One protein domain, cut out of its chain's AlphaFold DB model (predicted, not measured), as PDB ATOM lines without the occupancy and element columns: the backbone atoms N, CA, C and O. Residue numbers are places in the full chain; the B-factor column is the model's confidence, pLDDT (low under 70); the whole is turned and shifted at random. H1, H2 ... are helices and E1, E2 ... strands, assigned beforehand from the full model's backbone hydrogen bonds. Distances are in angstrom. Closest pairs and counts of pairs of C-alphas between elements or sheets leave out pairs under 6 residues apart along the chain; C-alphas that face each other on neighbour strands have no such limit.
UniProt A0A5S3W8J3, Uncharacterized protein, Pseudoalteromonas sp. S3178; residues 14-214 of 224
ATOM      1  N   ILE A  14      -6.050 -25.760  20.011       88.12
ATOM      2  CA  ILE A  14      -7.488 -25.656  19.839       88.12
ATOM      3  C   ILE A  14      -7.770 -25.462  18.354       88.12
ATOM      4  O   ILE A  14      -7.310 -24.500  17.731       88.12
ATOM      5  N   LEU A  15      -8.512 -26.402  17.786       86.25
ATOM      6  CA  LEU A  15      -8.882 -26.373  16.387       86.25
ATOM      7  C   LEU A  15      -9.878 -25.257  16.110       86.25
ATOM      8  O   LEU A  15     -10.763 -24.938  16.903       86.25
ATOM      9  N   LYS A  16      -9.752 -24.687  14.920       75.19
ATOM     10  CA  LYS A  16     -10.792 -23.873  14.312       75.19
ATOM     11  C   LYS A  16     -12.024 -24.775  14.095       75.19
ATOM     12  O   LYS A  16     -11.920 -25.735  13.340       75.19
ATOM     13  N   ASN A  17     -13.158 -24.468  14.741       62.25
ATOM     14  CA  ASN A  17     -14.404 -25.255  14.679       62.25
ATOM     15  C   ASN A  17     -14.729 -25.759  13.257       62.25
ATOM     16  O   ASN A  17     -14.973 -24.976  12.334       62.25
ATOM     17  N   LYS A  18     -14.751 -27.083  13.066       55.25
ATOM     18  CA  LYS A  18     -14.914 -27.696  11.739       55.25
ATOM     19  C   LYS A  18     -16.314 -27.485  11.159       55.25
ATOM     20  O   LYS A  18     -16.459 -27.296   9.955       55.25
ATOM     21  N   HIS A  19     -17.355 -27.411  11.983       49.50
ATOM     22  CA  HIS A  19     -18.736 -27.457  11.499       49.50
ATOM     23  C   HIS A  19     -19.595 -26.392  12.172       49.50
ATOM     24  O   HIS A  19     -20.025 -26.551  13.306       49.50
ATOM     25  N   GLN A  20     -19.875 -25.310  11.447       47.09
ATOM     26  CA  GLN A  20     -21.058 -24.513  11.738       47.09
ATOM     27  C   GLN A  20     -22.141 -24.994  10.801       47.09
ATOM     28  O   GLN A  20     -22.204 -24.607   9.633       47.09
ATOM     29  N   ASP A  21     -22.920 -25.926  11.317       48.62
ATOM     30  CA  ASP A  21     -24.216 -26.239  10.777       48.62
ATOM     31  C   ASP A  21     -25.211 -25.981  11.895       48.62
ATOM     32  O   ASP A  21     -25.090 -26.550  12.976       48.62
ATOM     33  N   ILE A  22     -26.119 -25.036  11.702       45.53
ATOM     34  CA  ILE A  22     -26.719 -24.330  12.838       45.53
ATOM     35  C   ILE A  22     -27.698 -25.225  13.629       45.53
ATOM     36  O   ILE A  22     -27.955 -25.022  14.813       45.53
ATOM     37  N   GLU A  23     -28.146 -26.330  13.030       46.81
ATOM     38  CA  GLU A  23     -28.841 -27.420  13.728       46.81
ATOM     39  C   GLU A  23     -27.900 -28.233  14.646       46.81
ATOM     40  O   GLU A  23     -28.269 -28.572  15.775       46.81
ATOM     41  N   SER A  24     -26.653 -28.484  14.230       43.75
ATOM     42  CA  SER A  24     -25.602 -29.076  15.074       43.75
ATOM     43  C   SER A  24     -25.158 -28.105  16.174       43.75
ATOM     44  O   SER A  24     -24.957 -28.523  17.314       43.75
ATOM     45  N   GLU A  25     -25.115 -26.801  15.889       42.38
ATOM     46  CA  GLU A  25     -24.887 -25.758  16.897       42.38
ATOM     47  C   GLU A  25     -26.042 -25.648  17.892       42.38
ATOM     48  O   GLU A  25     -25.788 -25.467  19.072       42.38
ATOM     49  N   LYS A  26     -27.308 -25.831  17.498       45.38
ATOM     50  CA  LYS A  26     -28.443 -25.885  18.445       45.38
ATOM     51  C   LYS A  26     -28.415 -27.127  19.339       45.38
ATOM     52  O   LYS A  26     -28.906 -27.066  20.469       45.38
ATOM     53  N   TYR A  27     -27.851 -28.238  18.867       41.97
ATOM     54  CA  TYR A  27     -27.611 -29.434  19.681       41.97
ATOM     55  C   TYR A  27     -26.454 -29.221  20.678       41.97
ATOM     56  O   TYR A  27     -26.596 -29.552  21.859       41.97
ATOM     57  N   TYR A  28     -25.360 -28.584  20.244       38.44
ATOM     58  CA  TYR A  28     -24.178 -28.291  21.070       38.44
ATOM     59  C   TYR A  28     -24.321 -27.060  21.983       38.44
ATOM     60  O   TYR A  28     -23.850 -27.098  23.114       38.44
ATOM     61  N   ALA A  29     -25.052 -26.016  21.593       41.94
ATOM     62  CA  ALA A  29     -25.362 -24.841  22.418       41.94
ATOM     63  C   ALA A  29     -26.286 -25.185  23.596       41.94
ATOM     64  O   ALA A  29     -26.262 -24.509  24.624       41.94
ATOM     65  N   ARG A  30     -27.050 -26.283  23.498       44.19
ATOM     66  CA  ARG A  30     -27.727 -26.897  24.655       44.19
ATOM     67  C   ARG A  30     -26.761 -27.659  25.578       44.19
ATOM     68  O   ARG A  30     -27.170 -28.021  26.677       44.19
ATOM     69  N   HIS A  31     -25.508 -27.887  25.167       38.81
ATOM     70  CA  HIS A  31     -24.563 -28.792  25.833       38.81
ATOM     71  C   HIS A  31     -23.124 -28.289  26.070       38.81
ATOM     72  O   HIS A  31     -22.408 -29.036  26.734       38.81
ATOM     73  N   LYS A  32     -22.682 -27.087  25.645       37.88
ATOM     74  CA  LYS A  32     -21.568 -26.312  26.259       37.88
ATOM     75  C   LYS A  32     -21.255 -24.981  25.544       37.88
ATOM     76  O   LYS A  32     -21.228 -24.895  24.330       37.88
ATOM     77  N   ASN A  33     -21.000 -23.973  26.378       38.34
ATOM     78  CA  ASN A  33     -20.485 -22.613  26.165       38.34
ATOM     79  C   ASN A  33     -19.852 -22.234  24.805       38.34
ATOM     80  O   ASN A  33     -18.699 -22.560  24.561       38.34
ATOM     81  N   GLY A  34     -20.550 -21.346  24.083       44.78
ATOM     82  CA  GLY A  34     -20.000 -20.213  23.323       44.78
ATOM     83  C   GLY A  34     -18.999 -20.527  22.213       44.78
ATOM     84  O   GLY A  34     -17.799 -20.429  22.441       44.78
ATOM     85  N   ASP A  35     -19.495 -20.751  20.995       39.00
ATOM     86  CA  ASP A  35     -18.657 -20.989  19.818       39.00
ATOM     87  C   ASP A  35     -18.658 -19.821  18.819       39.00
ATOM     88  O   ASP A  35     -19.664 -19.156  18.570       39.00
ATOM     89  N   MET A  36     -17.465 -19.547  18.285       42.25
ATOM     90  CA  MET A  36     -17.131 -18.432  17.399       42.25
ATOM     91  C   MET A  36     -17.440 -18.768  15.934       42.25
ATOM     92  O   MET A  36     -17.035 -19.818  15.435       42.25
ATOM     93  N   TYR A  37     -18.080 -17.828  15.230       44.09
ATOM     94  CA  TYR A  37     -18.389 -17.949  13.806       44.09
ATOM     95  C   TYR A  37     -17.144 -17.973  12.917       44.09
ATOM     96  O   TYR A  37     -16.304 -17.073  12.971       44.09
ATOM     97  N   ILE A  38     -17.048 -18.984  12.053       51.91
ATOM     98  CA  ILE A  38     -16.031 -19.064  11.008       51.91
ATOM     99  C   ILE A  38     -16.663 -18.604   9.708       51.91
ATOM    100  O   ILE A  38     -17.452 -19.309   9.079       51.91
ATOM    101  N   HIS A  39     -16.253 -17.416   9.287       55.72
ATOM    102  CA  HIS A  39     -16.636 -16.831   8.016       55.72
ATOM    103  C   HIS A  39     -16.163 -17.711   6.847       55.72
ATOM    104  O   HIS A  39     -14.968 -17.984   6.709       55.72
ATOM    105  N   ARG A  40     -17.110 -18.146   6.004       68.50
ATOM    106  CA  ARG A  40     -16.913 -19.062   4.861       68.50
ATOM    107  C   ARG A  40     -17.200 -18.331   3.540       68.50
ATOM    108  O   ARG A  40     -18.150 -18.680   2.834       68.50
ATOM    109  N   PRO A  41     -16.413 -17.295   3.197       69.44
ATOM    110  CA  PRO A  41     -16.805 -16.299   2.206       69.44
ATOM    111  C   PRO A  41     -17.018 -16.884   0.816       69.44
ATOM    112  O   PRO A  41     -17.975 -16.518   0.146       69.44
ATOM    113  N   LEU A  42     -16.148 -17.794   0.364       84.00
ATOM    114  CA  LEU A  42     -16.213 -18.288  -1.013       84.00
ATOM    115  C   LEU A  42     -17.307 -19.337  -1.201       84.00
ATOM    116  O   LEU A  42     -18.009 -19.289  -2.209       84.00
ATOM    117  N   LEU A  43     -17.489 -20.251  -0.242       84.88
ATOM    118  CA  LEU A  43     -18.608 -21.197  -0.286       84.88
ATOM    119  C   LEU A  43     -19.950 -20.454  -0.279       84.88
ATOM    120  O   LEU A  43     -20.825 -20.759  -1.091       84.88
ATOM    121  N   GLN A  44     -20.081 -19.444   0.588       80.62
ATOM    122  CA  GLN A  44     -21.297 -18.642   0.698       80.62
ATOM    123  C   GLN A  44     -21.560 -17.815  -0.567       80.62
ATOM    124  O   GLN A  44     -22.659 -17.837  -1.117       80.62
ATOM    125  N   MET A  45     -20.532 -17.139  -1.077       82.88
ATOM    126  CA  MET A  45     -20.628 -16.283  -2.262       82.88
ATOM    127  C   MET A  45     -20.973 -17.048  -3.546       82.88
ATOM    128  O   MET A  45     -21.540 -16.466  -4.469       82.88
ATOM    129  N   HIS A  46     -20.600 -18.327  -3.645       87.25
ATOM    130  CA  HIS A  46     -20.658 -19.077  -4.902       87.25
ATOM    131  C   HIS A  46     -21.686 -20.212  -4.928       87.25
ATOM    132  O   HIS A  46     -21.672 -21.013  -5.867       87.25
ATOM    133  N   THR A  47     -22.590 -20.287  -3.949       85.69
ATOM    134  CA  THR A  47     -23.644 -21.312  -3.910       85.69
ATOM    135  C   THR A  47     -25.041 -20.712  -3.759       85.69
ATOM    136  O   THR A  47     -25.223 -19.665  -3.148       85.69
ATOM    137  N   LYS A  48     -26.045 -21.390  -4.332       76.69
ATOM    138  CA  LYS A  48     -27.437 -20.909  -4.451       76.69
ATOM    139  C   LYS A  48     -28.169 -20.668  -3.119       76.69
ATOM    140  O   LYS A  48     -29.170 -19.964  -3.121       76.69
ATOM    141  N   ASN A  49     -27.697 -21.225  -2.002       62.75
ATOM    142  CA  ASN A  49     -28.459 -21.310  -0.748       62.75
ATOM    143  C   ASN A  49     -28.145 -20.209   0.295       62.75
ATOM    144  O   ASN A  49     -28.440 -20.418   1.466       62.75
ATOM    145  N   ASN A  50     -27.577 -19.051  -0.085       58.66
ATOM    146  CA  ASN A  50     -27.063 -18.060   0.894       58.66
ATOM    147  C   ASN A  50     -27.524 -16.604   0.700       58.66
ATOM    148  O   ASN A  50     -26.857 -15.696   1.191       58.66
ATOM    149  N   HIS A  51     -28.593 -16.332  -0.052       51.81
ATOM    150  CA  HIS A  51     -28.841 -14.959  -0.527       51.81
ATOM    151  C   HIS A  51     -30.003 -14.194   0.100       51.81
ATOM    152  O   HIS A  51     -30.158 -13.020  -0.228       51.81
ATOM    153  N   GLU A  52     -30.751 -14.763   1.041       46.44
ATOM    154  CA  GLU A  52     -31.783 -13.996   1.740       46.44
ATOM    155  C   GLU A  52     -31.571 -14.089   3.247       46.44
ATOM    156  O   GLU A  52     -31.681 -15.161   3.834       46.44
ATOM    157  N   LEU A  53     -31.210 -12.943   3.836       52.84
ATOM    158  CA  LEU A  53     -31.363 -12.678   5.259       52.84
ATOM    159  C   LEU A  53     -32.866 -12.476   5.507       52.84
ATOM    160  O   LEU A  53     -33.399 -11.386   5.293       52.84
ATOM    161  N   ASP A  54     -33.557 -13.540   5.885       52.69
ATOM    162  CA  ASP A  54     -34.836 -13.470   6.569       52.69
ATOM    163  C   ASP A  54     -34.665 -12.681   7.879       52.69
ATOM    164  O   ASP A  54     -33.787 -12.944   8.699       52.69
ATOM    165  N   LYS A  55     -35.503 -11.663   8.071       56.66
ATOM    166  CA  LYS A  55     -35.456 -10.812   9.267       56.66
ATOM    167  C   LYS A  55     -35.968 -11.535  10.513       56.66
ATOM    168  O   LYS A  55     -35.651 -11.089  11.615       56.66
ATOM    169  N   ASP A  56     -36.724 -12.616  10.329       59.31
ATOM    170  CA  ASP A  56     -37.302 -13.426  11.400       59.31
ATOM    171  C   ASP A  56     -36.446 -14.668  11.725       59.31
ATOM    172  O   ASP A  56     -36.647 -15.295  12.767       59.31
ATOM    173  N   ASP A  57     -35.451 -14.986  10.886       56.47
ATOM    174  CA  ASP A  57     -34.466 -16.046  11.119       56.47
ATOM    175  C   ASP A  57     -33.034 -15.475  11.077       56.47
ATOM    176  O   ASP A  57     -32.490 -15.258   9.994       56.47
ATOM    177  N   PRO A  58     -32.369 -15.251  12.226       54.78
ATOM    178  CA  PRO A  58     -31.006 -14.711  12.268       54.78
ATOM    179  C   PRO A  58     -29.943 -15.629  11.629       54.78
ATOM    180  O   PRO A  58     -28.787 -15.222  11.505       54.78
ATOM    181  N   GLU A  59     -30.312 -16.851  11.234       50.94
ATOM    182  CA  GLU A  59     -29.459 -17.858  10.583       50.94
ATOM    183  C   GLU A  59     -29.564 -17.840   9.053       50.94
ATOM    184  O   GLU A  59     -28.783 -18.481   8.339       50.94
ATOM    185  N   SER A  60     -30.538 -17.102   8.538       52.56
ATOM    186  CA  SER A  60     -30.765 -16.922   7.114       52.56
ATOM    187  C   SER A  60     -29.556 -16.238   6.450       52.56
ATOM    188  O   SER A  60     -28.958 -15.302   6.972       52.56
ATOM    189  N   GLY A  61     -29.103 -16.771   5.314       55.22
ATOM    190  CA  GLY A  61     -27.873 -16.324   4.641       55.22
ATOM    191  C   GLY A  61     -26.595 -17.102   4.998       55.22
ATOM    192  O   GLY A  61     -25.561 -16.886   4.362       55.22
ATOM    193  N   LEU A  62     -26.645 -18.044   5.948       63.12
ATOM    194  CA  LEU A  62     -25.533 -18.953   6.244       63.12
ATOM    195  C   LEU A  62     -25.660 -20.289   5.493       63.12
ATOM    196  O   LEU A  62     -26.735 -20.877   5.393       63.12
ATOM    197  N   PHE A  63     -24.529 -20.794   4.992       71.94
ATOM    198  CA  PHE A  63     -24.476 -22.089   4.316       71.94
ATOM    199  C   PHE A  63     -24.649 -23.238   5.310       71.94
ATOM    200  O   PHE A  63     -23.793 -23.438   6.170       71.94
ATOM    201  N   ALA A  64     -25.709 -24.026   5.135       72.31
ATOM    202  CA  ALA A  64     -26.057 -25.144   6.007       72.31
ATOM    203  C   ALA A  64     -25.881 -26.497   5.295       72.31
ATOM    204  O   ALA A  64     -26.612 -26.810   4.349       72.31
ATOM    205  N   PHE A  65     -24.925 -27.314   5.749       74.50
ATOM    206  CA  PHE A  65     -24.607 -28.606   5.122       74.50
ATOM    207  C   PHE A  65     -25.712 -29.660   5.320       74.50
ATOM    208  O   PHE A  65     -25.924 -30.465   4.413       74.50
ATOM    209  N   HIS A  66     -26.459 -29.657   6.433       72.19
ATOM    210  CA  HIS A  66     -27.560 -30.609   6.663       72.19
ATOM    211  C   HIS A  66     -28.664 -30.508   5.614       72.19
ATOM    212  O   HIS A  66     -29.330 -31.503   5.346       72.19
ATOM    213  N   LYS A  67     -28.850 -29.331   4.999       72.75
ATOM    214  CA  LYS A  67     -29.869 -29.109   3.963       72.75
ATOM    215  C   LYS A  67     -29.494 -29.734   2.615       72.75
ATOM    216  O   LYS A  67     -30.322 -29.772   1.707       72.75
ATOM    217  N   LEU A  68     -28.250 -30.185   2.455       79.81
ATOM    218  CA  LEU A  68     -27.785 -30.847   1.242       79.81
ATOM    219  C   LEU A  68     -28.181 -32.320   1.233       79.81
ATOM    220  O   LEU A  68     -28.289 -32.967   2.275       79.81
ATOM    221  N   ARG A  69     -28.324 -32.855   0.019       83.19
ATOM    222  CA  ARG A  69     -28.583 -34.276  -0.206       83.19
ATOM    223  C   ARG A  69     -27.397 -35.114   0.274       83.19
ATOM    224  O   ARG A  69     -26.266 -34.839  -0.129       83.19
ATOM    225  N   ASP A  70     -27.699 -36.159   1.037       84.75
ATOM    226  CA  ASP A  70     -26.745 -37.217   1.360       84.75
ATOM    227  C   ASP A  70     -26.497 -38.119   0.144       84.75
ATOM    228  O   ASP A  70     -27.434 -38.526  -0.549       84.75
ATOM    229  N   ASP A  71     -25.233 -38.402  -0.140       85.19
ATOM    230  CA  ASP A  71     -24.778 -39.230  -1.258       85.19
ATOM    231  C   ASP A  71     -23.372 -39.762  -0.923       85.19
ATOM    232  O   ASP A  71     -22.640 -39.140  -0.157       85.19
ATOM    233  N   LEU A  72     -22.998 -40.925  -1.451       82.75
ATOM    234  CA  LEU A  72     -21.732 -41.578  -1.105       82.75
ATOM    235  C   LEU A  72     -20.605 -41.156  -2.055       82.75
ATOM    236  O   LEU A  72     -20.832 -40.842  -3.236       82.75
ATOM    237  N   ASP A  73     -19.382 -41.176  -1.525       83.56
ATOM    238  CA  ASP A  73     -18.138 -40.881  -2.239       83.56
ATOM    239  C   ASP A  73     -18.216 -39.543  -2.991       83.56
ATOM    240  O   ASP A  73     -17.934 -39.427  -4.194       83.56
ATOM    241  N   CYS A  74     -18.701 -38.513  -2.293       92.25
ATOM    242  CA  CYS A  74     -18.967 -37.216  -2.898       92.25
ATOM    243  C   CYS A  74     -17.726 -36.354  -3.075       92.25
ATOM    244  O   CYS A  74     -17.776 -35.447  -3.905       92.25
ATOM    245  N   PHE A  75     -16.622 -36.626  -2.374       93.62
ATOM    246  CA  PHE A  75     -15.494 -35.696  -2.306       93.62
ATOM    247  C   PHE A  75     -14.996 -35.311  -3.697       93.62
ATOM    248  O   PHE A  75     -15.074 -34.148  -4.092       93.62
ATOM    249  N   THR A  76     -14.601 -36.295  -4.505       94.81
ATOM    250  CA  THR A  76     -14.117 -36.047  -5.870       94.81
ATOM    251  C   THR A  76     -15.167 -35.345  -6.734       94.81
ATOM    252  O   THR A  76     -14.830 -34.398  -7.443       94.81
ATOM    253  N   LYS A  77     -16.448 -35.743  -6.646       94.56
ATOM    254  CA  LYS A  77     -17.555 -35.117  -7.399       94.56
ATOM    255  C   LYS A  77     -17.705 -33.639  -7.022       94.56
ATOM    256  O   LYS A  77     -17.814 -32.778  -7.896       94.56
ATOM    257  N   ASN A  78     -17.666 -33.338  -5.728       95.25
ATOM    258  CA  ASN A  78     -17.745 -31.989  -5.188       95.25
ATOM    259  C   ASN A  78     -16.585 -31.137  -5.703       95.25
ATOM    260  O   ASN A  78     -16.828 -30.068  -6.264       95.25
ATOM    261  N   VAL A  79     -15.355 -31.658  -5.630       95.81
ATOM    262  CA  VAL A  79     -14.151 -30.968  -6.107       95.81
ATOM    263  C   VAL A  79     -14.239 -30.630  -7.594       95.81
ATOM    264  O   VAL A  79     -14.084 -29.465  -7.959       95.81
ATOM    265  N   ILE A  80     -14.510 -31.613  -8.459       94.94
ATOM    266  CA  ILE A  80     -14.495 -31.394  -9.916       94.94
ATOM    267  C   ILE A  80     -15.688 -30.572 -10.413       94.94
ATOM    268  O   ILE A  80     -15.603 -29.950 -11.469       94.94
ATOM    269  N   SER A  81     -16.799 -30.570  -9.672       93.88
ATOM    270  CA  SER A  81     -17.997 -29.811 -10.042       93.88
ATOM    271  C   SER A  81     -17.897 -28.321  -9.729       93.88
ATOM    272  O   SER A  81     -18.681 -27.554 -10.280       93.88
ATOM    273  N   ASN A  82     -16.971 -27.899  -8.858       94.81
ATOM    274  CA  ASN A  82     -16.840 -26.501  -8.465       94.81
ATOM    275  C   ASN A  82     -16.157 -25.682  -9.579       94.81
ATOM    276  O   ASN A  82     -14.937 -25.770  -9.746       94.81
ATOM    277  N   PRO A  83     -16.893 -24.810 -10.299       93.94
ATOM    278  CA  PRO A  83     -16.346 -24.061 -11.430       93.94
ATOM    279  C   PRO A  83     -15.430 -22.904 -10.996       93.94
ATOM    280  O   PRO A  83     -14.854 -22.206 -11.832       93.94
ATOM    281  N   HIS A  84     -15.317 -22.655  -9.689       94.12
ATOM    282  CA  HIS A  84     -14.527 -21.570  -9.116       94.12
ATOM    283  C   HIS A  84     -13.156 -22.030  -8.616       94.12
ATOM    284  O   HIS A  84     -12.344 -21.176  -8.241       94.12
ATOM    285  N   LEU A  85     -12.871 -23.336  -8.633       95.31
ATOM    286  CA  LEU A  85     -11.533 -23.859  -8.370       95.31
ATOM    287  C   LEU A  85     -10.658 -23.798  -9.623       95.31
ATOM    288  O   LEU A  85     -11.090 -24.073 -10.741       95.31
ATOM    289  N   GLN A  86      -9.395 -23.442  -9.428       94.88
ATOM    290  CA  GLN A  86      -8.377 -23.516 -10.470       94.88
ATOM    291  C   GLN A  86      -7.833 -24.948 -10.601       94.88
ATOM    292  O   GLN A  86      -7.820 -25.690  -9.617       94.88
ATOM    293  N   PRO A  87      -7.273 -25.338 -11.762       95.06
ATOM    294  CA  PRO A  87      -6.752 -26.692 -11.964       95.06
ATOM    295  C   PRO A  87      -5.736 -27.144 -10.906       95.06
ATOM    296  O   PRO A  87      -5.762 -28.290 -10.468       95.06
ATOM    297  N   LEU A  88      -4.848 -26.248 -10.463       95.00
ATOM    298  CA  LEU A  88      -3.867 -26.571  -9.424       95.00
ATOM    299  C   LEU A  88      -4.505 -26.715  -8.031       95.00
ATOM    300  O   LEU A  88      -4.013 -27.496  -7.223       95.00
ATOM    301  N   GLU A  89      -5.598 -26.000  -7.753       96.81
ATOM    302  CA  GLU A  89      -6.353 -26.116  -6.496       96.81
ATOM    303  C   GLU A  89      -7.052 -27.477  -6.423       96.81
ATOM    304  O   GLU A  89      -6.938 -28.159  -5.410       96.81
ATOM    305  N   ILE A  90      -7.672 -27.906  -7.531       96.88
ATOM    306  CA  ILE A  90      -8.263 -29.246  -7.685       96.88
ATOM    307  C   ILE A  90      -7.203 -30.323  -7.444       96.88
ATOM    308  O   ILE A  90      -7.375 -31.176  -6.580       96.88
ATOM    309  N   LYS A  91      -6.077 -30.249  -8.166       96.19
ATOM    310  CA  LYS A  91      -4.970 -31.206  -8.030       96.19
ATOM    311  C   LYS A  91      -4.430 -31.270  -6.602       96.19
ATOM    312  O   LYS A  91      -4.234 -32.355  -6.075       96.19
ATOM    313  N   THR A  92      -4.218 -30.111  -5.977       96.50
ATOM    314  CA  THR A  92      -3.740 -30.024  -4.589       96.50
ATOM    315  C   THR A  92      -4.706 -30.706  -3.629       96.50
ATOM    316  O   THR A  92      -4.274 -31.458  -2.765       96.50
ATOM    317  N   LEU A  93      -6.006 -30.453  -3.782       96.31
ATOM    318  CA  LEU A  93      -7.016 -31.006  -2.894       96.31
ATOM    319  C   LEU A  93      -7.181 -32.522  -3.060       96.31
ATOM    320  O   LEU A  93      -7.310 -33.219  -2.061       96.31
ATOM    321  N   LEU A  94      -7.134 -33.033  -4.294       95.69
ATOM    322  CA  LEU A  94      -7.164 -34.477  -4.553       95.69
ATOM    323  C   LEU A  94      -5.913 -35.173  -4.004       95.69
ATOM    324  O   LEU A  94      -6.041 -36.193  -3.342       95.69
ATOM    325  N   ALA A  95      -4.726 -34.586  -4.190       95.25
ATOM    326  CA  ALA A  95      -3.498 -35.130  -3.615       95.25
ATOM    327  C   ALA A  95      -3.547 -35.144  -2.079       95.25
ATOM    328  O   ALA A  95      -3.172 -36.136  -1.469       95.25
ATOM    329  N   LEU A  96      -4.040 -34.072  -1.443       95.12
ATOM    330  CA  LEU A  96      -4.271 -34.056   0.006       95.12
ATOM    331  C   LEU A  96      -5.241 -35.159   0.437       95.12
ATOM    332  O   LEU A  96      -4.974 -35.835   1.420       95.12
ATOM    333  N   TYR A  97      -6.338 -35.356  -0.296       94.12
ATOM    334  CA  TYR A  97      -7.303 -36.409   0.006       94.12
ATOM    335  C   TYR A  97      -6.664 -37.800  -0.037       94.12
ATOM    336  O   TYR A  97      -6.781 -38.544   0.930       94.12
ATOM    337  N   GLU A  98      -5.915 -38.115  -1.096       92.00
ATOM    338  CA  GLU A  98      -5.171 -39.377  -1.210       92.00
ATOM    339  C   GLU A  98      -4.164 -39.556  -0.065       92.00
ATOM    340  O   GLU A  98      -4.165 -40.591   0.595       92.00
ATOM    341  N   PHE A  99      -3.372 -38.520   0.246       90.81
ATOM    342  CA  PHE A  99      -2.416 -38.570   1.357       90.81
ATOM    343  C   PHE A  99      -3.082 -38.912   2.692       90.81
ATOM    344  O   PHE A  99      -2.533 -39.680   3.476       90.81
ATOM    345  N   PHE A 100      -4.245 -38.335   2.966       89.69
ATOM    346  CA  PHE A 100      -4.974 -38.535   4.216       89.69
ATOM    347  C   PHE A 100      -5.577 -39.947   4.292       89.69
ATOM    348  O   PHE A 100      -5.472 -40.608   5.327       89.69
ATOM    349  N   GLN A 101      -6.104 -40.455   3.174       87.88
ATOM    350  CA  GLN A 101      -6.580 -41.838   3.069       87.88
ATOM    351  C   GLN A 101      -5.454 -42.857   3.293       87.88
ATOM    352  O   GLN A 101      -5.662 -43.832   4.013       87.88
ATOM    353  N   ASP A 102      -4.249 -42.612   2.768       86.44
ATOM    354  CA  ASP A 102      -3.085 -43.492   2.970       86.44
ATOM    355  C   ASP A 102      -2.645 -43.588   4.443       86.44
ATOM    356  O   ASP A 102      -2.062 -44.593   4.850       86.44
ATOM    357  N   HIS A 103      -2.939 -42.562   5.247       83.44
ATOM    358  CA  HIS A 103      -2.635 -42.522   6.684       83.44
ATOM    359  C   HIS A 103      -3.855 -42.856   7.556       83.44
ATOM    360  O   HIS A 103      -3.783 -42.728   8.776       83.44
ATOM    361  N   TRP A 104      -4.983 -43.249   6.949       83.38
ATOM    362  CA  TRP A 104      -6.265 -43.474   7.632       83.38
ATOM    363  C   TRP A 104      -6.640 -42.348   8.608       83.38
ATOM    364  O   TRP A 104      -7.189 -42.595   9.683       83.38
ATOM    365  N   SER A 105      -6.338 -41.105   8.231       83.19
ATOM    366  CA  SER A 105      -6.570 -39.927   9.058       83.19
ATOM    367  C   SER A 105      -7.255 -38.829   8.257       83.19
ATOM    368  O   SER A 105      -6.934 -38.603   7.095       83.19
ATOM    369  N   TYR A 106      -8.163 -38.096   8.899       82.88
ATOM    370  CA  TYR A 106      -8.764 -36.875   8.355       82.88
ATOM    371  C   TYR A 106      -8.032 -35.602   8.809       82.88
ATOM    372  O   TYR A 106      -8.430 -34.497   8.437       82.88
ATOM    373  N   GLU A 107      -6.950 -35.741   9.581       90.81
ATOM    374  CA  GLU A 107      -6.224 -34.638  10.206       90.81
ATOM    375  C   GLU A 107      -4.727 -34.918  10.399       90.81
ATOM    376  O   GLU A 107      -4.316 -35.990  10.839       90.81
ATOM    377  N   MET A 108      -3.888 -33.931  10.078       92.81
ATOM    378  CA  MET A 108      -2.438 -34.034  10.249       92.81
ATOM    379  C   MET A 108      -1.803 -32.653  10.429       92.81
ATOM    380  O   MET A 108      -2.290 -31.635   9.915       92.81
ATOM    381  N   VAL A 109      -0.686 -32.603  11.155       94.00
ATOM    382  CA  VAL A 109       0.136 -31.399  11.286       94.00
ATOM    383  C   VAL A 109       1.181 -31.364  10.180       94.00
ATOM    384  O   VAL A 109       1.988 -32.278  10.030       94.00
ATOM    385  N   HIS A 110       1.211 -30.266   9.430       94.38
ATOM    386  CA  HIS A 110       2.143 -30.073   8.328       94.38
ATOM    387  C   HIS A 110       3.012 -28.833   8.499       94.38
ATOM    388  O   HIS A 110       2.547 -27.751   8.876       94.38
ATOM    389  N   ILE A 111       4.267 -28.961   8.072       94.19
ATOM    390  CA  ILE A 111       5.166 -27.832   7.847       94.19
ATOM    391  C   ILE A 111       4.719 -27.080   6.584       94.19
ATOM    392  O   ILE A 111       4.816 -27.587   5.465       94.19
ATOM    393  N   CYS A 112       4.245 -25.842   6.757       92.94
ATOM    394  CA  CYS A 112       3.778 -24.967   5.669       92.94
ATOM    395  C   CYS A 112       4.706 -23.756   5.466       92.94
ATOM    396  O   CYS A 112       4.263 -22.634   5.180       92.94
ATOM    397  N   SER A 113       6.004 -23.982   5.666       91.38
ATOM    398  CA  SER A 113       7.073 -22.992   5.577       91.38
ATOM    399  C   SER A 113       8.293 -23.568   4.864       91.38
ATOM    400  O   SER A 113       8.435 -24.778   4.718       91.38
ATOM    401  N   THR A 114       9.172 -22.678   4.414       90.75
ATOM    402  CA  THR A 114      10.517 -23.017   3.928       90.75
ATOM    403  C   THR A 114      11.563 -22.990   5.041       90.75
ATOM    404  O   THR A 114      12.715 -23.315   4.786       90.75
ATOM    405  N   ASN A 115      11.189 -22.554   6.246       87.75
ATOM    406  CA  ASN A 115      12.096 -22.515   7.387       87.75
ATOM    407  C   ASN A 115      12.427 -23.934   7.845       87.75
ATOM    408  O   ASN A 115      11.552 -24.798   7.857       87.75
ATOM    409  N   GLU A 116      13.661 -24.138   8.297       84.31
ATOM    410  CA  GLU A 116      14.002 -25.316   9.087       84.31
ATOM    411  C   GLU A 116      13.265 -25.249  10.426       84.31
ATOM    412  O   GLU A 116      13.260 -24.217  11.104       84.31
ATOM    413  N   ILE A 117      12.599 -26.344  10.785       85.75
ATOM    414  CA  ILE A 117      11.813 -26.455  12.012       85.75
ATOM    415  C   ILE A 117      12.358 -27.645  12.787       85.75
ATOM    416  O   ILE A 117      12.328 -28.770  12.298       85.75
ATOM    417  N   ASN A 118      12.836 -27.390  14.004       86.38
ATOM    418  CA  ASN A 118      13.124 -28.459  14.946       86.38
ATOM    419  C   ASN A 118      11.810 -28.893  15.611       86.38
ATOM    420  O   ASN A 118      11.268 -28.154  16.439       86.38
ATOM    421  N   LEU A 119      11.308 -30.062  15.206       85.62
ATOM    422  CA  LEU A 119      10.052 -30.622  15.700       85.62
ATOM    423  C   LEU A 119      10.120 -31.042  17.173       85.62
ATOM    424  O   LEU A 119       9.080 -31.014  17.813       85.62
ATOM    425  N   ASP A 120      11.307 -31.268  17.744       84.62
ATOM    426  CA  ASP A 120      11.486 -31.634  19.163       84.62
ATOM    427  C   ASP A 120      10.978 -30.546  20.135       84.62
ATOM    428  O   ASP A 120      10.795 -30.779  21.329       84.62
ATOM    429  N   ASN A 121      10.763 -29.322  19.638       85.38
ATOM    430  CA  ASN A 121      10.240 -28.200  20.421       85.38
ATOM    431  C   ASN A 121       8.704 -28.109  20.421       85.38
ATOM    432  O   ASN A 121       8.143 -27.159  20.983       85.38
ATOM    433  N   PHE A 122       8.015 -29.023  19.742       88.00
ATOM    434  CA  PHE A 122       6.568 -29.008  19.584       88.00
ATOM    435  C   PHE A 122       5.999 -30.414  19.773       88.00
ATOM    436  O   PHE A 122       6.686 -31.397  19.527       88.00
ATOM    437  N   GLY A 123       4.735 -30.507  20.172       88.50
ATOM    438  CA  GLY A 123       4.143 -31.801  20.488       88.50
ATOM    439  C   GLY A 123       4.705 -32.426  21.766       88.50
ATOM    440  O   GLY A 123       5.398 -31.765  22.551       88.50
ATOM    441  N   ASP A 124       4.385 -33.705  21.922       86.50
ATOM    442  CA  ASP A 124       4.990 -34.652  22.858       86.50
ATOM    443  C   ASP A 124       5.668 -35.794  22.076       86.50
ATOM    444  O   ASP A 124       5.548 -35.874  20.851       86.50
ATOM    445  N   ASP A 125       6.334 -36.711  22.785       75.50
ATOM    446  CA  ASP A 125       7.057 -37.857  22.202       75.50
ATOM    447  C   ASP A 125       6.197 -38.716  21.250       75.50
ATOM    448  O   ASP A 125       6.722 -39.349  20.336       75.50
ATOM    449  N   GLU A 126       4.875 -38.737  21.452       69.25
ATOM    450  CA  GLU A 126       3.935 -39.560  20.682       69.25
ATOM    451  C   GLU A 126       3.254 -38.804  19.522       69.25
ATOM    452  O   GLU A 126       2.595 -39.430  18.693       69.25
ATOM    453  N   GLY A 127       3.411 -37.476  19.417       84.38
ATOM    454  CA  GLY A 127       2.786 -36.676  18.358       84.38
ATOM    455  C   GLY A 127       2.265 -35.318  18.830       84.38
ATOM    456  O   GLY A 127       2.765 -34.722  19.782       84.38
ATOM    457  N   PHE A 128       1.255 -34.799  18.135       92.38
ATOM    458  CA  PHE A 128       0.678 -33.484  18.398       92.38
ATOM    459  C   PHE A 128      -0.716 -33.589  18.999       92.38
ATOM    460  O   PHE A 128      -1.620 -34.134  18.382       92.38
ATOM    461  N   TRP A 129      -0.930 -33.005  20.167       93.69
ATOM    462  CA  TRP A 129      -2.245 -32.901  20.774       93.69
ATOM    463  C   TRP A 129      -3.022 -31.715  20.216       93.69
ATOM    464  O   TRP A 129      -2.569 -30.559  20.229       93.69
ATOM    465  N   ILE A 130      -4.232 -32.005  19.759       91.69
ATOM    466  CA  ILE A 130      -5.210 -31.023  19.309       91.69
ATOM    467  C   ILE A 130      -6.506 -31.190  20.094       91.69
ATOM    468  O   ILE A 130      -6.799 -32.264  20.611       91.69
ATOM    469  N   ALA A 131      -7.273 -30.112  20.203       88.44
ATOM    470  CA  ALA A 131      -8.537 -30.099  20.918       88.44
ATOM    471  C   ALA A 131      -9.668 -29.593  20.020       88.44
ATOM    472  O   ALA A 131      -9.561 -28.526  19.411       88.44
ATOM    473  N   GLU A 132     -10.771 -30.334  20.003       83.44
ATOM    474  CA  GLU A 132     -12.033 -29.971  19.362       83.44
ATOM    475  C   GLU A 132     -13.159 -30.028  20.400       83.44
ATOM    476  O   GLU A 132     -13.575 -31.097  20.860       83.44
ATOM    477  N   GLY A 133     -13.640 -28.859  20.827       75.31
ATOM    478  CA  GLY A 133     -14.614 -28.760  21.911       75.31
ATOM    479  C   GLY A 133     -14.086 -29.358  23.221       75.31
ATOM    480  O   GLY A 133     -13.224 -28.777  23.873       75.31
ATOM    481  N   ASN A 134     -14.632 -30.509  23.632       74.06
ATOM    482  CA  ASN A 134     -14.206 -31.225  24.847       74.06
ATOM    483  C   ASN A 134     -13.346 -32.461  24.565       74.06
ATOM    484  O   ASN A 134     -13.014 -33.186  25.503       74.06
ATOM    485  N   THR A 135     -13.055 -32.727  23.298       82.56
ATOM    486  CA  THR A 135     -12.277 -33.885  22.878       82.56
ATOM    487  C   THR A 135     -10.853 -33.430  22.609       82.56
ATOM    488  O   THR A 135     -10.646 -32.422  21.938       82.56
ATOM    489  N   GLU A 136      -9.880 -34.168  23.132       89.06
ATOM    490  CA  GLU A 136      -8.463 -33.994  22.817       89.06
ATOM    491  C   GLU A 136      -7.990 -35.265  22.096       89.06
ATOM    492  O   GLU A 136      -8.272 -36.376  22.554       89.06
ATOM    493  N   SER A 137      -7.331 -35.106  20.950       90.44
ATOM    494  CA  SER A 137      -6.796 -36.201  20.136       90.44
ATOM    495  C   SER A 137      -5.319 -35.977  19.843       90.44
ATOM    496  O   SER A 137      -4.835 -34.844  19.783       90.44
ATOM    497  N   LEU A 138      -4.605 -37.085  19.678       92.00
ATOM    498  CA  LEU A 138      -3.228 -37.098  19.222       92.00
ATOM    499  C   LEU A 138      -3.221 -37.257  17.701       92.00
ATOM    500  O   LEU A 138      -3.857 -38.169  17.175       92.00
ATOM    501  N   VAL A 139      -2.496 -36.385  17.009       91.50
ATOM    502  CA  VAL A 139      -2.342 -36.418  15.557       91.50
ATOM    503  C   VAL A 139      -0.883 -36.459  15.147       91.50
ATOM    504  O   VAL A 139       0.008 -35.933  15.820       91.50
ATOM    505  N   GLU A 140      -0.650 -37.071  13.996       90.06
ATOM    506  CA  GLU A 140       0.678 -37.186  13.421       90.06
ATOM    507  C   GLU A 140       1.205 -35.835  12.920       90.06
ATOM    508  O   GLU A 140       0.460 -34.944  12.487       90.06
ATOM    509  N   VAL A 141       2.531 -35.707  12.942       89.06
ATOM    510  CA  VAL A 141       3.253 -34.573  12.371       89.06
ATOM    511  C   VAL A 141       4.057 -35.059  11.180       89.06
ATOM    512  O   VAL A 141       4.955 -35.888  11.318       89.06
ATOM    513  N   ASN A 142       3.789 -34.495  10.006       88.75
ATOM    514  CA  ASN A 142       4.614 -34.757   8.841       88.75
ATOM    515  C   ASN A 142       5.861 -33.868   8.863       88.75
ATOM    516  O   ASN A 142       5.770 -32.636   8.811       88.75
ATOM    517  N   ASN A 143       7.031 -34.503   8.920       88.25
ATOM    518  CA  ASN A 143       8.322 -33.822   8.976       88.25
ATOM    519  C   ASN A 143       8.833 -33.338   7.609       88.25
ATOM    520  O   ASN A 143       9.823 -32.608   7.553       88.25
ATOM    521  N   VAL A 144       8.156 -33.691   6.514       91.44
ATOM    522  CA  VAL A 144       8.454 -33.168   5.183       91.44
ATOM    523  C   VAL A 144       7.577 -31.938   4.917       91.44
ATOM    524  O   VAL A 144       6.353 -32.004   5.070       91.44
ATOM    525  N   PRO A 145       8.156 -30.805   4.475       93.56
ATOM    526  CA  PRO A 145       7.377 -29.645   4.065       93.56
ATOM    527  C   PRO A 145       6.304 -29.993   3.034       93.56
ATOM    528  O   PRO A 145       6.581 -30.602   1.998       93.56
ATOM    529  N   LEU A 146       5.072 -29.545   3.278       95.06
ATOM    530  CA  LEU A 146       3.912 -29.949   2.480       95.06
ATOM    531  C   LEU A 146       4.045 -29.577   0.997       95.06
ATOM    532  O   LEU A 146       3.586 -30.311   0.128       95.06
ATOM    533  N   TYR A 147       4.716 -28.466   0.687       94.81
ATOM    534  CA  TYR A 147       4.964 -28.069  -0.702       94.81
ATOM    535  C   TYR A 147       5.887 -29.046  -1.444       94.81
ATOM    536  O   TYR A 147       5.729 -29.220  -2.647       94.81
ATOM    537  N   GLN A 148       6.805 -29.717  -0.739       94.56
ATOM    538  CA  GLN A 148       7.664 -30.750  -1.319       94.56
ATOM    539  C   GLN A 148       6.887 -32.052  -1.522       94.56
ATOM    540  O   GLN A 148       6.984 -32.653  -2.590       94.56
ATOM    541  N   LEU A 149       6.075 -32.451  -0.534       93.69
ATOM    542  CA  LEU A 149       5.198 -33.625  -0.638       93.69
ATOM    543  C   LEU A 149       4.250 -33.504  -1.831       93.69
ATOM    544  O   LEU A 149       4.221 -34.376  -2.700       93.69
ATOM    545  N   LEU A 150       3.528 -32.385  -1.910       94.56
ATOM    546  CA  LEU A 150       2.587 -32.124  -2.994       94.56
ATOM    547  C   LEU A 150       3.297 -31.893  -4.324       94.56
ATOM    548  O   LEU A 150       2.809 -32.357  -5.348       94.56
ATOM    549  N   GLY A 151       4.448 -31.216  -4.332       93.00
ATOM    550  CA  GLY A 151       5.216 -31.013  -5.558       93.00
ATOM    551  C   GLY A 151       5.669 -32.336  -6.178       93.00
ATOM    552  O   GLY A 151       5.514 -32.551  -7.382       93.00
ATOM    553  N   LYS A 152       6.126 -33.273  -5.338       92.62
ATOM    554  CA  LYS A 152       6.464 -34.637  -5.754       92.62
ATOM    555  C   LYS A 152       5.236 -35.402  -6.251       92.62
ATOM    556  O   LYS A 152       5.292 -35.964  -7.340       92.62
ATOM    557  N   ALA A 153       4.141 -35.406  -5.488       92.12
ATOM    558  CA  ALA A 153       2.915 -36.125  -5.851       92.12
ATOM    559  C   ALA A 153       2.313 -35.630  -7.176       92.12
ATOM    560  O   ALA A 153       1.868 -36.414  -8.006       92.12
ATOM    561  N   LEU A 154       2.350 -34.317  -7.400       92.06
ATOM    562  CA  LEU A 154       1.785 -33.678  -8.585       92.06
ATOM    563  C   LEU A 154       2.764 -33.590  -9.761       92.06
ATOM    564  O   LEU A 154       2.381 -33.087 -10.821       92.06
ATOM    565  N   ASN A 155       4.003 -34.054  -9.575       92.88
ATOM    566  CA  ASN A 155       5.104 -33.919 -10.526       92.88
ATOM    567  C   ASN A 155       5.223 -32.480 -11.071       92.88
ATOM    568  O   ASN A 155       5.264 -32.247 -12.281       92.88
ATOM    569  N   THR A 156       5.185 -31.500 -10.166       89.94
ATOM    570  CA  THR A 156       5.233 -30.072 -10.501       89.94
ATOM    571  C   THR A 156       5.867 -29.273  -9.373       89.94
ATOM    572  O   THR A 156       5.646 -29.549  -8.198       89.94
ATOM    573  N   ASP A 157       6.575 -28.202  -9.715       89.69
ATOM    574  CA  ASP A 157       7.090 -27.284  -8.706       89.69
ATOM    575  C   ASP A 157       5.966 -26.392  -8.170       89.69
ATOM    576  O   ASP A 157       5.287 -25.682  -8.918       89.69
ATOM    577  N   ILE A 158       5.771 -26.411  -6.851       92.06
ATOM    578  CA  ILE A 158       4.832 -25.536  -6.147       92.06
ATOM    579  C   ILE A 158       5.617 -24.798  -5.074       92.06
ATOM    580  O   ILE A 158       6.130 -25.403  -4.137       92.06
ATOM    581  N   SER A 159       5.705 -23.472  -5.185       94.56
ATOM    582  CA  SER A 159       6.334 -22.680  -4.129       94.56
ATOM    583  C   SER A 159       5.489 -22.711  -2.854       94.56
ATOM    584  O   SER A 159       4.256 -22.733  -2.906       94.56
ATOM    585  N   ASN A 160       6.141 -22.633  -1.693       94.31
ATOM    586  CA  ASN A 160       5.441 -22.576  -0.411       94.31
ATOM    587  C   ASN A 160       4.443 -21.403  -0.336       94.31
ATOM    588  O   ASN A 160       3.353 -21.542   0.217       94.31
ATOM    589  N   GLU A 161       4.772 -20.249  -0.924       94.69
ATOM    590  CA  GLU A 161       3.854 -19.106  -0.998       94.69
ATOM    591  C   GLU A 161       2.599 -19.441  -1.818       94.69
ATOM    592  O   GLU A 161       1.473 -19.162  -1.392       94.69
ATOM    593  N   LYS A 162       2.777 -20.067  -2.989       95.62
ATOM    594  CA  LYS A 162       1.662 -20.454  -3.856       95.62
ATOM    595  C   LYS A 162       0.783 -21.506  -3.186       95.62
ATOM    596  O   LYS A 162      -0.438 -21.352  -3.216       95.62
ATOM    597  N   LEU A 163       1.386 -22.506  -2.541       96.38
ATOM    598  CA  LEU A 163       0.657 -23.511  -1.771       96.38
ATOM    599  C   LEU A 163      -0.170 -22.860  -0.660       96.38
ATOM    600  O   LEU A 163      -1.360 -23.128  -0.550       96.38
ATOM    601  N   ASN A 164       0.413 -21.955   0.127       94.94
ATOM    602  CA  ASN A 164      -0.317 -21.287   1.205       94.94
ATOM    603  C   ASN A 164      -1.534 -20.490   0.697       94.94
ATOM    604  O   ASN A 164      -2.575 -20.503   1.351       94.94
ATOM    605  N   LYS A 165      -1.443 -19.853  -0.480       95.69
ATOM    606  CA  LYS A 165      -2.594 -19.190  -1.127       95.69
ATOM    607  C   LYS A 165      -3.680 -20.188  -1.542       95.69
ATOM    608  O   LYS A 165      -4.859 -19.906  -1.344       95.69
ATOM    609  N   ILE A 166      -3.287 -21.341  -2.089       96.81
ATOM    610  CA  ILE A 166      -4.212 -22.429  -2.448       96.81
ATOM    611  C   ILE A 166      -4.924 -22.940  -1.194       96.81
ATOM    612  O   ILE A 166      -6.147 -22.949  -1.156       96.81
ATOM    613  N   LEU A 167      -4.172 -23.273  -0.145       95.38
ATOM    614  CA  LEU A 167      -4.697 -23.779   1.120       95.38
ATOM    615  C   LEU A 167      -5.737 -22.824   1.739       95.38
ATOM    616  O   LEU A 167      -6.838 -23.254   2.065       95.38
ATOM    617  N   ILE A 168      -5.446 -21.520   1.819       91.94
ATOM    618  CA  ILE A 168      -6.404 -20.507   2.318       91.94
ATOM    619  C   ILE A 168      -7.692 -20.490   1.486       91.94
ATOM    620  O   ILE A 168      -8.796 -20.340   2.017       91.94
ATOM    621  N   ARG A 169      -7.566 -20.627   0.165       93.81
ATOM    622  CA  ARG A 169      -8.717 -20.636  -0.734       93.81
ATOM    623  C   ARG A 169      -9.559 -21.902  -0.564       93.81
ATOM    624  O   ARG A 169     -10.781 -21.798  -0.552       93.81
ATOM    625  N   LEU A 170      -8.925 -23.061  -0.388       95.00
ATOM    626  CA  LEU A 170      -9.604 -24.328  -0.104       95.00
ATOM    627  C   LEU A 170     -10.318 -24.301   1.260       95.00
ATOM    628  O   LEU A 170     -11.461 -24.750   1.339       95.00
ATOM    629  N   ASP A 171      -9.707 -23.696   2.287       91.06
ATOM    630  CA  ASP A 171     -10.339 -23.427   3.594       91.06
ATOM    631  C   ASP A 171     -11.567 -22.514   3.453       91.06
ATOM    632  O   ASP A 171     -12.626 -22.780   4.015       91.06
ATOM    633  N   SER A 172     -11.485 -21.494   2.592       87.88
ATOM    634  CA  SER A 172     -12.607 -20.581   2.313       87.88
ATOM    635  C   SER A 172     -13.772 -21.227   1.546       87.88
ATOM    636  O   SER A 172     -14.901 -20.734   1.623       87.88
ATOM    637  N   PHE A 173     -13.510 -22.302   0.793       90.38
ATOM    638  CA  PHE A 173     -14.531 -23.156   0.166       90.38
ATOM    639  C   PHE A 173     -14.973 -24.321   1.058       90.38
ATOM    640  O   PHE A 173     -15.875 -25.065   0.679       90.38
ATOM    641  N   HIS A 174     -14.367 -24.457   2.238       88.06
ATOM    642  CA  HIS A 174     -14.671 -25.482   3.225       88.06
ATOM    643  C   HIS A 174     -14.378 -26.923   2.784       88.06
ATOM    644  O   HIS A 174     -14.985 -27.863   3.290       88.06
ATOM    645  N   TYR A 175     -13.450 -27.118   1.846       92.50
ATOM    646  CA  TYR A 175     -12.949 -28.460   1.526       92.50
ATOM    647  C   TYR A 175     -11.988 -28.986   2.588       92.50
ATOM    648  O   TYR A 175     -11.917 -30.189   2.830       92.50
ATOM    649  N   ILE A 176     -11.263 -28.062   3.210       93.12
ATOM    650  CA  ILE A 176     -10.377 -28.316   4.335       93.12
ATOM    651  C   ILE A 176     -10.637 -27.281   5.426       93.12
ATOM    652  O   ILE A 176     -11.222 -26.232   5.158       93.12
ATOM    653  N   SER A 177     -10.152 -27.558   6.628       90.12
ATOM    654  CA  SER A 177      -9.995 -26.588   7.706       90.12
ATOM    655  C   SER A 177      -8.513 -26.421   8.006       90.12
ATOM    656  O   SER A 177      -7.761 -27.398   8.052       90.12
ATOM    657  N   ILE A 178      -8.083 -25.175   8.195       90.62
ATOM    658  CA  ILE A 178      -6.693 -24.859   8.528       90.62
ATOM    659  C   ILE A 178      -6.632 -24.153   9.873       90.62
ATOM    660  O   ILE A 178      -7.112 -23.026  10.017       90.62
ATOM    661  N   THR A 179      -5.931 -24.774  10.816       90.31
ATOM    662  CA  THR A 179      -5.612 -24.173  12.112       90.31
ATOM    663  C   THR A 179      -4.105 -23.944  12.197       90.31
ATOM    664  O   THR A 179      -3.339 -24.908  12.206       90.31
ATOM    665  N   PRO A 180      -3.619 -22.690  12.232       89.44
ATOM    666  CA  PRO A 180      -2.201 -22.452  12.440       89.44
ATOM    667  C   PRO A 180      -1.815 -22.831  13.873       89.44
ATOM    668  O   PRO A 180      -2.519 -22.494  14.825       89.44
ATOM    669  N   VAL A 181      -0.674 -23.503  14.018       89.56
ATOM    670  CA  VAL A 181      -0.094 -23.839  15.320       89.56
ATOM    671  C   VAL A 181       0.608 -22.596  15.851       89.56
ATOM    672  O   VAL A 181       1.722 -22.240  15.442       89.56
ATOM    673  N   THR A 182      -0.072 -21.899  16.748       87.44
ATOM    674  CA  THR A 182       0.454 -20.715  17.422       87.44
ATOM    675  C   THR A 182       0.096 -20.759  18.896       87.44
ATOM    676  O   THR A 182      -0.768 -21.529  19.319       87.44
ATOM    677  N   PHE A 183       0.760 -19.921  19.688       84.62
ATOM    678  CA  PHE A 183       0.418 -19.796  21.098       84.62
ATOM    679  C   PHE A 183      -1.021 -19.316  21.287       84.62
ATOM    680  O   PHE A 183      -1.729 -19.867  22.121       84.62
ATOM    681  N   GLU A 184      -1.485 -18.368  20.477       82.62
ATOM    682  CA  GLU A 184      -2.848 -17.832  20.545       82.62
ATOM    683  C   GLU A 184      -3.923 -18.901  20.317       82.62
ATOM    684  O   GLU A 184      -4.990 -18.817  20.916       82.62
ATOM    685  N   ASN A 185      -3.618 -19.923  19.515       84.06
ATOM    686  CA  ASN A 185      -4.507 -21.056  19.263       84.06
ATOM    687  C   ASN A 185      -4.268 -22.234  20.219       84.06
ATOM    688  O   ASN A 185      -4.801 -23.311  19.997       84.06
ATOM    689  N   SER A 186      -3.459 -22.076  21.263       87.00
ATOM    690  CA  SER A 186      -3.214 -23.131  22.251       87.00
ATOM    691  C   SER A 186      -4.088 -22.953  23.492       87.00
ATOM    692  O   SER A 186      -4.456 -21.827  23.845       87.00
ATOM    693  N   LYS A 187      -4.394 -24.048  24.197       87.12
ATOM    694  CA  LYS A 187      -5.191 -24.037  25.439       87.12
ATOM    695  C   LYS A 187      -4.673 -23.014  26.454       87.12
ATOM    696  O   LYS A 187      -5.443 -22.228  27.013       87.12
ATOM    697  N   ILE A 188      -3.354 -22.977  26.652       87.00
ATOM    698  CA  ILE A 188      -2.708 -22.021  27.551       87.00
ATOM    699  C   ILE A 188      -2.840 -20.598  27.002       87.00
ATOM    700  O   ILE A 188      -3.233 -19.702  27.750       87.00
ATOM    701  N   GLY A 189      -2.550 -20.367  25.721       80.94
ATOM    702  CA  GLY A 189      -2.586 -19.011  25.168       80.94
ATOM    703  C   GLY A 189      -3.972 -18.373  25.166       80.94
ATOM    704  O   GLY A 189      -4.084 -17.200  25.534       80.94
ATOM    705  N   ILE A 190      -5.031 -19.141  24.889       76.94
ATOM    706  CA  ILE A 190      -6.419 -18.663  25.010       76.94
ATOM    707  C   ILE A 190      -6.729 -18.269  26.459       76.94
ATOM    708  O   ILE A 190      -7.264 -17.184  26.703       76.94
ATOM    709  N   SER A 191      -6.351 -19.106  27.433       74.69
ATOM    710  CA  SER A 191      -6.598 -18.817  28.856       74.69
ATOM    711  C   SER A 191      -5.844 -17.580  29.359       74.69
ATOM    712  O   SER A 191      -6.335 -16.870  30.237       74.69
ATOM    713  N   GLN A 192      -4.673 -17.294  28.781       78.00
ATOM    714  CA  GLN A 192      -3.795 -16.210  29.217       78.00
ATOM    715  C   GLN A 192      -4.029 -14.877  28.492       78.00
ATOM    716  O   GLN A 192      -3.481 -13.879  28.940       78.00
ATOM    717  N   LYS A 193      -4.836 -14.804  27.420       64.25
ATOM    718  CA  LYS A 193      -5.183 -13.545  26.709       64.25
ATOM    719  C   LYS A 193      -3.972 -12.624  26.413       64.25
ATOM    720  O   LYS A 193      -4.065 -11.405  26.573       64.25
ATOM    721  N   HIS A 194      -2.820 -13.177  26.013       62.16
ATOM    722  CA  HIS A 194      -1.551 -12.431  25.918       62.16
ATOM    723  C   HIS A 194      -0.811 -12.535  24.566       62.16
ATOM    724  O   HIS A 194      -0.860 -13.549  23.878       62.16
ATOM    725  N   ASN A 195      -0.058 -11.464  24.258       51.72
ATOM    726  CA  ASN A 195       0.654 -11.114  23.009       51.72
ATOM    727  C   ASN A 195       1.969 -11.892  22.743       51.72
ATOM    728  O   ASN A 195       3.004 -11.280  22.455       51.72
ATOM    729  N   LYS A 196       1.993 -13.223  22.864       59.47
ATOM    730  CA  LYS A 196       3.184 -14.000  22.473       59.47
ATOM    731  C   LYS A 196       3.084 -14.462  21.022       59.47
ATOM    732  O   LYS A 196       2.532 -15.518  20.757       59.47
ATOM    733  N   ASN A 197       3.760 -13.741  20.126       58.16
ATOM    734  CA  ASN A 197       3.980 -14.166  18.741       58.16
ATOM    735  C   ASN A 197       4.974 -15.346  18.669       58.16
ATOM    736  O   ASN A 197       6.099 -15.191  18.191       58.16
ATOM    737  N   GLN A 198       4.584 -16.530  19.143       65.25
ATOM    738  CA  GLN A 198       5.305 -17.767  18.857       65.25
ATOM    739  C   GLN A 198       4.628 -18.445  17.667       65.25
ATOM    740  O   GLN A 198       3.532 -18.995  17.781       65.25
ATOM    741  N   ARG A 199       5.280 -18.380  16.504       64.75
ATOM    742  CA  ARG A 199       4.831 -19.066  15.291       64.75
ATOM    743  C   ARG A 199       5.625 -20.351  15.137       64.75
ATOM    744  O   ARG A 199       6.830 -20.295  14.922       64.75
ATOM    745  N   ALA A 200       4.942 -21.490  15.204       68.75
ATOM    746  CA  ALA A 200       5.568 -22.783  14.951       68.75
ATOM    747  C   ALA A 200       5.821 -23.027  13.456       68.75
ATOM    748  O   ALA A 200       6.543 -23.944  13.101       68.75
ATOM    749  N   TYR A 201       5.205 -22.226  12.570       84.88
ATOM    750  CA  TYR A 201       5.174 -22.455  11.115       84.88
ATOM    751  C   TYR A 201       4.557 -23.806  10.700       84.88
ATOM    752  O   TYR A 201       4.632 -24.209   9.536       84.88
ATOM    753  N   LEU A 202       3.884 -24.451  11.652       91.56
ATOM    754  CA  LEU A 202       3.077 -25.643  11.484       91.56
ATOM    755  C   LEU A 202       1.608 -25.250  11.312       91.56
ATOM    756  O   LEU A 202       1.148 -24.216  11.817       91.56
ATOM    757  N   LYS A 203       0.864 -26.082  10.593       93.75
ATOM    758  CA  LYS A 203      -0.587 -25.968  10.451       93.75
ATOM    759  C   LYS A 203      -1.208 -27.337  10.650       93.75
ATOM    760  O   LYS A 203      -0.753 -28.290  10.025       93.75
ATOM    761  N   VAL A 204      -2.253 -27.408  11.463       94.19
ATOM    762  CA  VAL A 204      -3.177 -28.540  11.425       94.19
ATOM    763  C   VAL A 204      -4.040 -28.358  10.182       94.19
ATOM    764  O   VAL A 204      -4.669 -27.305  10.018       94.19
ATOM    765  N   ILE A 205      -4.022 -29.342   9.290       94.50
ATOM    766  CA  ILE A 205      -4.882 -29.394   8.108       94.50
ATOM    767  C   ILE A 205      -5.833 -30.563   8.294       94.50
ATOM    768  O   ILE A 205      -5.406 -31.658   8.654       94.50
ATOM    769  N   GLN A 206      -7.113 -30.307   8.063       92.38
ATOM    770  CA  GLN A 206      -8.172 -31.287   8.252       92.38
ATOM    771  C   GLN A 206      -9.037 -31.307   7.006       92.38
ATOM    772  O   GLN A 206      -9.411 -30.243   6.511       92.38
ATOM    773  N   LEU A 207      -9.343 -32.486   6.484       91.56
ATOM    774  CA  LEU A 207     -10.349 -32.627   5.440       91.56
ATOM    775  C   LEU A 207     -11.735 -32.400   6.050       91.56
ATOM    776  O   LEU A 207     -11.994 -32.773   7.191       91.56
ATOM    777  N   ASN A 208     -12.642 -31.789   5.293       88.31
ATOM    778  CA  ASN A 208     -14.030 -31.702   5.723       88.31
ATOM    779  C   ASN A 208     -14.760 -33.012   5.401       88.31
ATOM    780  O   ASN A 208     -15.101 -33.256   4.246       88.31
ATOM    781  N   GLU A 209     -15.054 -33.811   6.424       84.38
ATOM    782  CA  GLU A 209     -15.753 -35.103   6.315       84.38
ATOM    783  C   GLU A 209     -17.135 -34.992   5.645       84.38
ATOM    784  O   GLU A 209     -17.595 -35.909   4.965       84.38
ATOM    785  N   LEU A 210     -17.797 -33.833   5.746       85.12
ATOM    786  CA  LEU A 210     -19.071 -33.605   5.059       85.12
ATOM    787  C   LEU A 210     -18.911 -33.594   3.535       85.12
ATOM    788  O   LEU A 210     -19.889 -33.798   2.825       85.12
ATOM    789  N   MET A 211     -17.702 -33.390   3.006       87.75
ATOM    790  CA  MET A 211     -17.450 -33.478   1.568       87.75
ATOM    791  C   MET A 211     -17.568 -34.910   1.036       87.75
ATOM    792  O   MET A 211     -17.824 -35.061  -0.156       87.75
ATOM    793  N   ASP A 212     -17.429 -35.934   1.885       87.12
ATOM    794  CA  ASP A 212     -17.628 -37.336   1.499       87.12
ATOM    795  C   ASP A 212     -19.113 -37.707   1.415       87.12
ATOM    796  O   ASP A 212     -19.493 -38.522   0.572       87.12
ATOM    797  N   SER A 213     -19.957 -37.082   2.244       86.25
ATOM    798  CA  SER A 213     -21.364 -37.466   2.423       86.25
ATOM    799  C   SER A 213     -22.385 -36.466   1.874       86.25
ATOM    800  O   SER A 213     -23.517 -36.851   1.599       86.25
ATOM    801  N   LYS A 214     -22.028 -35.190   1.686       87.50
ATOM    802  CA  LYS A 214     -22.935 -34.144   1.189       87.50
ATOM    803  C   LYS A 214     -22.637 -33.796  -0.261       87.50
ATOM    804  O   LYS A 214     -21.505 -33.488  -0.619       87.50
TER     805      LYS A 214
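This is residues 14 to 214 of the 224 residues of an uncharacterized protein of Pseudoalteromonas sp. S3178 (UniProt A0A5S3W8J3). A small three-stranded sheet has helices H4 and H6 crossed over one face, with H5 beside H4, while the strand hairpin E2 E3 lies near E1 on the side away from these helices. Two long loops, residues 46 to 73 and 112 to 127, make the opposite ends of the longest axis, H1 being toward the first. The 201 printed residues hold, in order, H1 H2 H3 H4 E1 E2 E3 H5 H6 E4 H7 E5 H8; the sheets, E1 E5 E4 and E2 E3, are all antiparallel. The class is mixed, helices and strands, with under half of the residues in named elements; the whole is compact, with a radius of gyration of the C-alphas of 17.6 A and spans of 52 by 43 by 29 A.

Find C-alpha 22 at (-26.719, -24.330, 12.838), where H1, residues 22 to 29, begins. Next come H2, residues 41 to 45, H3, 74 to 81, and H4, 87 to 102, 22.8 A long from C-alpha 87 at (-6.752, -26.692, -11.964). Read on through E1, 107 to 111, E2, 128 to 132, E3, 135 to 139, H5, 146 to 153, and H6, 160 to 172, 18.4 A long. Then find E4, 176 to 182, 18.6 A, H7, 187 to 192, E5, 199 to 207, 22.6 A, and H8, 210 to 213, ending at (-21.364, -37.466, 2.423).

Look first at inner strand E5: N 110 and O 203 are 2.8 A apart toward E1, N 177 and O 206 2.8 A toward E4. H4 and H6 are on the same face of this sheet, two layers, helices on one face, at heights of 10.5 A and 10.2 A; they touch about perpendicular at 83 degrees, C-alphas of Glu 89 and Ile 166 closest at 5.9 A. H4, the hub, touches H5 at Ala 95 and Leu 150, C-alphas 6.8 A apart, and makes a helical hairpin with H3 at a shallow tilt of 12 degrees, opposite ways, C-alphas of Val 79 and Ile 90 closest at 6.3 A. H5 only grazes the sheet. H3 touches H8, and H6 touches H2. In hairpin E2 E3, N 130 and O 137 are 2.9 A apart; residues 141 to 142 pair parallel with 109 to 110 of E1. H1 and H7 touch no helix. Every O i to N i+4 pair is within hydrogen-bond range in H1 to H7; H8 is too short for one.

The farthest C-alphas, Asp 56 and Asn 118, are 52.7 A apart. The printed part has no cut; the links H1 to H2, H2 to H3 and E1 to E2 are long. Mean pLDDT of the printed part is 80.2, with residues 17 to 41, 49 to 62, 126 and 193 to 200 under 70.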